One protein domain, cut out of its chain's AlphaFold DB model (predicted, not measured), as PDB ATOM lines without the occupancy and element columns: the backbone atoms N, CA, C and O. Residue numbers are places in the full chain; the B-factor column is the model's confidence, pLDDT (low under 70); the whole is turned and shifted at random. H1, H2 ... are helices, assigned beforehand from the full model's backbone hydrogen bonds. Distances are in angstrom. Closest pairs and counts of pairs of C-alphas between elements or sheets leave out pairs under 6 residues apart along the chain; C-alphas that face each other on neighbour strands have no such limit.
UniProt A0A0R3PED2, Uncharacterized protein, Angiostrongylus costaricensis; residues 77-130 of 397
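Overview. This is residues 77 to 130 of the 397 residues of an uncharacterized protein of Angiostrongylus costaricensis (UniProt A0A0R3PED2). Three helices meet near one corner and spread from it: the last part of H1 meets the first residues of H3, so that the two make a wide V, and H2 crosses at its point. Residues 77 to 82 and 118 to 130 stick out as the V's free ends. The 54 printed residues, all helix in class with H1, H2 and H3 in order, are only just loose, close to compact, with a radius of gyration of the C-alphas of 12.4 A and spans of 35 by 29 by 18 A.

Along the chain. H1, residues 79 to 90, begins at C-alpha 79 (116.368, 155.967, 167.683) and is 16.0 A long. H2, residues 97 to 108, measures 16.6 A. H3, residues 112 to 129, measures 25.4 A and ends at C-alpha 129 (123.302, 155.666, 144.390).

Arrangement. H1, with residue 90 alone, only just touches H2, with 3 pairs of C-alphas within 8 A; the closest C-alphas, of Leu 90 and His 98, are 6.4 A apart, at 79 degrees, about perpendicular. H1, with residues 86 to 90 alone, touches H3 at a steep tilt of 67 degrees, opposite ways; closest are C-alphas 87 and 113, 6.7 A. H2 touches H3, about perpendicular at 85 degrees; closest are C-alphas 105 and 112, 5.9 A. In H1, H2 and H3 every O i to N i+4 pair is within hydrogen-bond range.

Size, cuts and confidence. The C-alphas farthest apart, of Gln 94 and Asn 130, are 36.4 A apart. The printed part has no cut; H1 to H2 is a short link, H2 to H3 a tight one. No printed residue is under 70 in pLDDT.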
ATOM      1  N   VAL A  77     116.527 163.607 169.934       91.50
ATOM      2  CA  VAL A  77     116.174 162.659 168.883       91.50
ATOM      3  C   VAL A  77     117.058 161.417 169.000       91.50
ATOM      4  O   VAL A  77     118.159 161.348 168.459       91.50
ATOM      5  N   THR A  78     116.559 160.419 169.725       94.31
ATOM      6  CA  THR A  78     117.143 159.073 169.809       94.31
ATOM      7  C   THR A  78     116.364 158.092 168.933       94.31
ATOM      8  O   THR A  78     115.181 158.305 168.650       94.31
ATOM      9  N   PHE A  79     117.012 157.002 168.503       91.12
ATOM     10  CA  PHE A  79     116.368 155.967 167.683       91.12
ATOM     11  C   PHE A  79     115.145 155.352 168.376       91.12
ATOM     12  O   PHE A  79     114.136 155.116 167.717       91.12
ATOM     13  N   ASP A  80     115.189 155.183 169.698       93.38
ATOM     14  CA  ASP A  80     114.065 154.642 170.466       93.38
ATOM     15  C   ASP A  80     112.859 155.588 170.448       93.38
ATOM     16  O   ASP A  80     111.740 155.169 170.148       93.38
ATOM     17  N   LYS A  81     113.082 156.891 170.677       92.50
ATOM     18  CA  LYS A  81     112.019 157.908 170.605       92.50
ATOM     19  C   LYS A  81     111.457 158.037 169.187       92.50
ATOM     20  O   LYS A  81     110.242 158.142 169.028       92.50
ATOM     21  N   MET A  82     112.309 157.982 168.159       91.81
ATOM     22  CA  MET A  82     111.864 157.947 166.759       91.81
ATOM     23  C   MET A  82     111.003 156.720 166.471       91.81
ATOM     24  O   MET A  82     109.940 156.861 165.873       91.81
ATOM     25  N   ASN A  83     111.418 155.539 166.930       94.00
ATOM     26  CA  ASN A  83     110.664 154.310 166.727       94.00
ATOM     27  C   ASN A  83     109.282 154.383 167.386       94.00
ATOM     28  O   ASN A  83     108.299 153.995 166.768       94.00
ATOM     29  N   ILE A  84     109.171 154.958 168.588       93.50
ATOM     30  CA  ILE A  84     107.866 155.151 169.238       93.50
ATOM     31  C   ILE A  84     106.982 156.107 168.430       93.50
ATOM     32  O   ILE A  84     105.801 155.828 168.242       93.50
ATOM     33  N   VAL A  85     107.530 157.213 167.919       92.88
ATOM     34  CA  VAL A  85     106.771 158.154 167.077       92.88
ATOM     35  C   VAL A  85     106.302 157.484 165.783       92.88
ATOM     36  O   VAL A  85     105.141 157.635 165.408       92.88
ATOM     37  N   ILE A  86     107.174 156.709 165.132       94.25
ATOM     38  CA  ILE A  86     106.849 155.961 163.912       94.25
ATOM     39  C   ILE A  86     105.777 154.909 164.201       94.25
ATOM     40  O   ILE A  86     104.797 154.836 163.470       94.25
ATOM     41  N   CYS A  87     105.898 154.142 165.285       94.62
ATOM     42  CA  CYS A  87     104.873 153.183 165.690       94.62
ATOM     43  C   CYS A  87     103.541 153.882 165.983       94.62
ATOM     44  O   CYS A  87     102.512 153.472 165.458       94.62
ATOM     45  N   ASN A  88     103.546 154.976 166.746       93.88
ATOM     46  CA  ASN A  88     102.327 155.735 167.021       93.88
ATOM     47  C   ASN A  88     101.664 156.219 165.729       93.88
ATOM     48  O   ASN A  88     100.447 156.168 165.634       93.88
ATOM     49  N   TYR A  89     102.448 156.626 164.731       92.81
ATOM     50  CA  TYR A  89     101.942 157.007 163.417       92.81
ATOM     51  C   TYR A  89     101.391 155.813 162.616       92.81
ATOM     52  O   TYR A  89     100.275 155.870 162.108       92.81
ATOM     53  N   LEU A  90     102.140 154.710 162.514       95.12
ATOM     54  CA  LEU A  90     101.764 153.526 161.724       95.12
ATOM     55  C   LEU A  90     100.548 152.777 162.291       95.12
ATOM     56  O   LEU A  90      99.804 152.126 161.548       95.12
ATOM     57  N   TYR A  91     100.358 152.845 163.607       94.75
ATOM     58  CA  TYR A  91      99.271 152.178 164.317       94.75
ATOM     59  C   TYR A  91      98.129 153.133 164.706       94.75
ATOM     60  O   TYR A  91      97.176 152.689 165.344       94.75
ATOM     61  N   ASP A  92      98.150 154.400 164.275       94.50
ATOM     62  CA  ASP A  92      97.048 155.334 164.529       94.50
ATOM     63  C   ASP A  92      95.805 154.948 163.717       94.50
ATOM     64  O   ASP A  92      95.734 155.200 162.513       94.50
ATOM     65  N   HIS A  93      94.815 154.344 164.379       93.88
ATOM     66  CA  HIS A  93      93.549 153.928 163.773       93.88
ATOM     67  C   HIS A  93      92.712 155.084 163.215       93.88
ATOM     68  O   HIS A  93      91.835 154.829 162.391       93.88
ATOM     69  N   GLN A  94      92.940 156.323 163.664       92.00
ATOM     70  CA  GLN A  94      92.204 157.486 163.165       92.00
ATOM     71  C   GLN A  94      92.772 158.005 161.843       92.00
ATOM     72  O   GLN A  94      92.062 158.668 161.091       92.00
ATOM     73  N   SER A  95      94.031 157.688 161.534       87.44
ATOM     74  CA  SER A  95      94.649 158.115 160.284       87.44
ATOM     75  C   SER A  95      94.082 157.329 159.096       87.44
ATOM     76  O   SER A  95      94.013 156.097 159.120       87.44
ATOM     77  N   ALA A  96      93.742 158.023 158.004       88.00
ATOM     78  CA  ALA A  96      93.335 157.381 156.746       88.00
ATOM     79  C   ALA A  96      94.402 156.388 156.227       88.00
ATOM     80  O   ALA A  96      94.096 155.375 155.596       88.00
ATOM     81  N   ASN A  97      95.666 156.637 156.577       86.81
ATOM     82  CA  ASN A  97      96.813 155.823 156.190       86.81
ATOM     83  C   ASN A  97      96.843 154.448 156.877       86.81
ATOM     84  O   ASN A  97      97.502 153.536 156.375       86.81
ATOM     85  N   HIS A  98      96.124 154.262 157.990       92.62
ATOM     86  CA  HIS A  98      96.105 152.993 158.719       92.62
ATOM     87  C   HIS A  98      95.663 151.818 157.841       92.62
ATOM     88  O   HIS A  98      96.239 150.730 157.914       92.62
ATOM     89  N   GLN A  99      94.646 152.031 157.000       93.31
ATOM     90  CA  GLN A  99      94.114 150.987 156.128       93.31
ATOM     91  C   GLN A  99      95.131 150.584 155.056       93.31
ATOM     92  O   GLN A  99      95.325 149.393 154.815       93.31
ATOM     93  N   MET A 100      95.848 151.558 154.487       92.56
ATOM     94  CA  MET A 100      96.912 151.309 153.514       92.56
ATOM     95  C   MET A 100      98.045 150.470 154.121       92.56
ATOM     96  O   MET A 100      98.454 149.465 153.541       92.56
ATOM     97  N   TRP A 101      98.523 150.834 155.315       95.00
ATOM     98  CA  TRP A 101      99.581 150.081 155.999       95.00
ATOM     99  C   TRP A 101      99.142 148.674 156.405       95.00
ATOM    100  O   TRP A 101      99.945 147.744 156.356       95.00
ATOM    101  N   LYS A 102      97.867 148.499 156.764       95.75
ATOM    102  CA  LYS A 102      97.291 147.188 157.080       95.75
ATOM    103  C   LYS A 102      97.224 146.273 155.854       95.75
ATOM    104  O   LYS A 102      97.535 145.092 155.973       95.75
ATOM    105  N   GLU A 103      96.858 146.800 154.687       95.56
ATOM    106  CA  GLU A 103      96.896 146.026 153.439       95.56
ATOM    107  C   GLU A 103      98.331 145.681 153.027       95.56
ATOM    108  O   GLU A 103      98.600 144.544 152.643       95.56
ATOM    109  N   LEU A 104      99.279 146.610 153.181       91.62
ATOM    110  CA  LEU A 104     100.701 146.344 152.932       91.62
ATOM    111  C   LEU A 104     101.259 145.242 153.844       91.62
ATOM    112  O   LEU A 104     101.960 144.349 153.367       91.62
ATOM    113  N   GLU A 105     100.925 145.265 155.135       96.19
ATOM    114  CA  GLU A 105     101.262 144.198 156.087       96.19
ATOM    115  C   GLU A 105     100.631 142.861 155.677       96.19
ATOM    116  O   GLU A 105     101.305 141.831 155.686       96.19
ATOM    117  N   ARG A 106      99.364 142.870 155.239       96.69
ATOM    118  CA  ARG A 106      98.666 141.665 154.767       96.69
ATOM    119  C   ARG A 106      99.341 141.045 153.542       96.69
ATOM    120  O   ARG A 106      99.421 139.825 153.457       96.69
ATOM    121  N   ILE A 107      99.811 141.868 152.604       96.69
ATOM    122  CA  ILE A 107     100.451 141.410 151.361       96.69
ATOM    123  C   ILE A 107     101.870 140.903 151.624       96.69
ATOM    124  O   ILE A 107     102.271 139.867 151.100       96.69
ATOM    125  N   THR A 108     102.649 141.640 152.413       94.88
ATOM    126  CA  THR A 108     104.079 141.353 152.600       94.88
ATOM    127  C   THR A 108     104.358 140.383 153.741       94.88
ATOM    128  O   THR A 108     105.463 139.853 153.813       94.88
ATOM    129  N   THR A 109     103.393 140.148 154.637       97.06
ATOM    130  CA  THR A 109     103.523 139.369 155.888       97.06
ATOM    131  C   THR A 109     104.559 139.910 156.882       97.06
ATOM    132  O   THR A 109     104.795 139.314 157.934       97.06
ATOM    133  N   LEU A 110     105.167 141.060 156.581       96.56
ATOM    134  CA  LEU A 110     106.134 141.738 157.434       96.56
ATOM    135  C   LEU A 110     105.424 142.745 158.332       96.56
ATOM    136  O   LEU A 110     104.455 143.387 157.928       96.56
ATOM    137  N   ARG A 111     105.957 142.941 159.542       96.81
ATOM    138  CA  ARG A 111     105.444 143.979 160.440       96.81
ATOM    139  C   ARG A 111     105.612 145.365 159.820       96.81
ATOM    140  O   ARG A 111     106.618 145.642 159.157       96.81
ATOM    141  N   ARG A 112     104.651 146.251 160.088       95.50
ATOM    142  CA  ARG A 112     104.575 147.606 159.508       95.50
ATOM    143  C   ARG A 112     105.833 148.425 159.750       95.50
ATOM    144  O   ARG A 112     106.281 149.120 158.843       95.50
ATOM    145  N   GLU A 113     106.425 148.315 160.938       95.12
ATOM    146  CA  GLU A 113     107.659 149.022 161.274       95.12
ATOM    147  C   GLU A 113     108.814 148.635 160.337       95.12
ATOM    148  O   GLU A 113     109.485 149.507 159.789       95.12
ATOM    149  N   TYR A 114     108.998 147.341 160.059       95.25
ATOM    150  CA  TYR A 114     110.062 146.875 159.171       95.25
ATOM    151  C   TYR A 114     109.813 147.277 157.723       95.25
ATOM    152  O   TYR A 114     110.765 147.626 157.033       95.25
ATOM    153  N   LEU A 115     108.557 147.284 157.270       93.88
ATOM    154  CA  LEU A 115     108.205 147.779 155.937       93.88
ATOM    155  C   LEU A 115     108.513 149.263 155.785       93.88
ATOM    156  O   LEU A 115     109.098 149.669 154.782       93.88
ATOM    157  N   PHE A 116     108.158 150.063 156.789       94.69
ATOM    158  CA  PHE A 116     108.466 151.485 156.801       94.69
ATOM    159  C   PHE A 116     109.979 151.714 156.731       94.69
ATOM    160  O   PHE A 116     110.453 152.429 155.848       94.69
ATOM    161  N   TYR A 117     110.756 151.036 157.582       93.94
ATOM    162  CA  TYR A 117     112.214 151.148 157.561       93.94
ATOM    163  C   TYR A 117     112.834 150.622 156.267       93.94
ATOM    164  O   TYR A 117     113.760 151.244 155.752       93.94
ATOM    165  N   ALA A 118     112.319 149.531 155.702       91.25
ATOM    166  CA  ALA A 118     112.777 148.998 154.424       91.25
ATOM    167  C   ALA A 118     112.513 149.986 153.282       91.25
ATOM    168  O   ALA A 118     113.407 150.222 152.471       91.25
ATOM    169  N   MET A 119     111.339 150.628 153.246       88.75
ATOM    170  CA  MET A 119     111.041 151.678 152.269       88.75
ATOM    171  C   MET A 119     111.940 152.899 152.457       88.75
ATOM    172  O   MET A 119     112.540 153.364 151.490       88.75
ATOM    173  N   CYS A 120     112.115 153.387 153.688       89.00
ATOM    174  CA  CYS A 120     113.039 154.486 153.973       89.00
ATOM    175  C   CYS A 120     114.484 154.137 153.588       89.00
ATOM    176  O   CYS A 120     115.191 154.975 153.027       89.00
ATOM    177  N   CYS A 121     114.921 152.901 153.839       89.19
ATOM    178  CA  CYS A 121     116.245 152.415 153.468       89.19
ATOM    179  C   CYS A 121     116.395 152.291 151.948       89.19
ATOM    180  O   CYS A 121     117.435 152.664 151.417       89.19
ATOM    181  N   ALA A 122     115.368 151.825 151.232       84.06
ATOM    182  CA  ALA A 122     115.368 151.756 149.774       84.06
ATOM    183  C   ALA A 122     115.434 153.157 149.151       84.06
ATOM    184  O   ALA A 122     116.265 153.400 148.278       84.06
ATOM    185  N   VAL A 123     114.633 154.105 149.653       82.44
ATOM    186  CA  VAL A 123     114.691 155.517 149.245       82.44
ATOM    187  C   VAL A 123     116.075 156.099 149.539       82.44
ATOM    188  O   VAL A 123     116.668 156.718 148.662       82.44
ATOM    189  N   SER A 124     116.643 155.828 150.716       82.75
ATOM    190  CA  SER A 124     118.004 156.249 151.080       82.75
ATOM    191  C   SER A 124     119.067 155.630 150.171       82.75
ATOM    192  O   SER A 124     119.966 156.322 149.711       82.75
ATOM    193  N   ALA A 125     118.964 154.348 149.831       85.00
ATOM    194  CA  ALA A 125     119.900 153.698 148.920       85.00
ATOM    195  C   ALA A 125     119.806 154.273 147.497       85.00
ATOM    196  O   ALA A 125     120.828 154.447 146.838       85.00
ATOM    197  N   LEU A 126     118.598 154.611 147.032       77.50
ATOM    198  CA  LEU A 126     118.389 155.312 145.763       77.50
ATOM    199  C   LEU A 126     118.934 156.747 145.804       77.50
ATOM    200  O   LEU A 126     119.454 157.218 144.795       77.50
ATOM    201  N   LEU A 127     118.863 157.413 146.962       79.31
ATOM    202  CA  LEU A 127     119.481 158.719 147.209       79.31
ATOM    203  C   LEU A 127     121.002 158.662 147.153       79.31
ATOM    204  O   LEU A 127     121.605 159.537 146.550       79.31
ATOM    205  N   PHE A 128     121.614 157.648 147.761       81.06
ATOM    206  CA  PHE A 128     123.069 157.499 147.776       81.06
ATOM    207  C   PHE A 128     123.634 156.985 146.450       81.06
ATOM    208  O   PHE A 128     124.772 157.299 146.113       81.06
ATOM    209  N   ARG A 129     122.871 156.179 145.701       82.75
ATOM    210  CA  ARG A 129     123.302 155.666 144.390       82.75
ATOM    211  C   ARG A 129     123.211 156.696 143.278       82.75
ATOM    212  O   ARG A 129     123.988 156.620 142.332       82.75
ATOM    213  N   ASN A 130     122.246 157.603 143.357       77.12
ATOM    214  CA  ASN A 130     122.130 158.679 142.390       77.12
ATOM    215  C   ASN A 130     122.956 159.874 142.854       77.12
ATOM    216  O   ASN A 130     123.056 160.140 144.049       77.12
TER     217      ASN A 130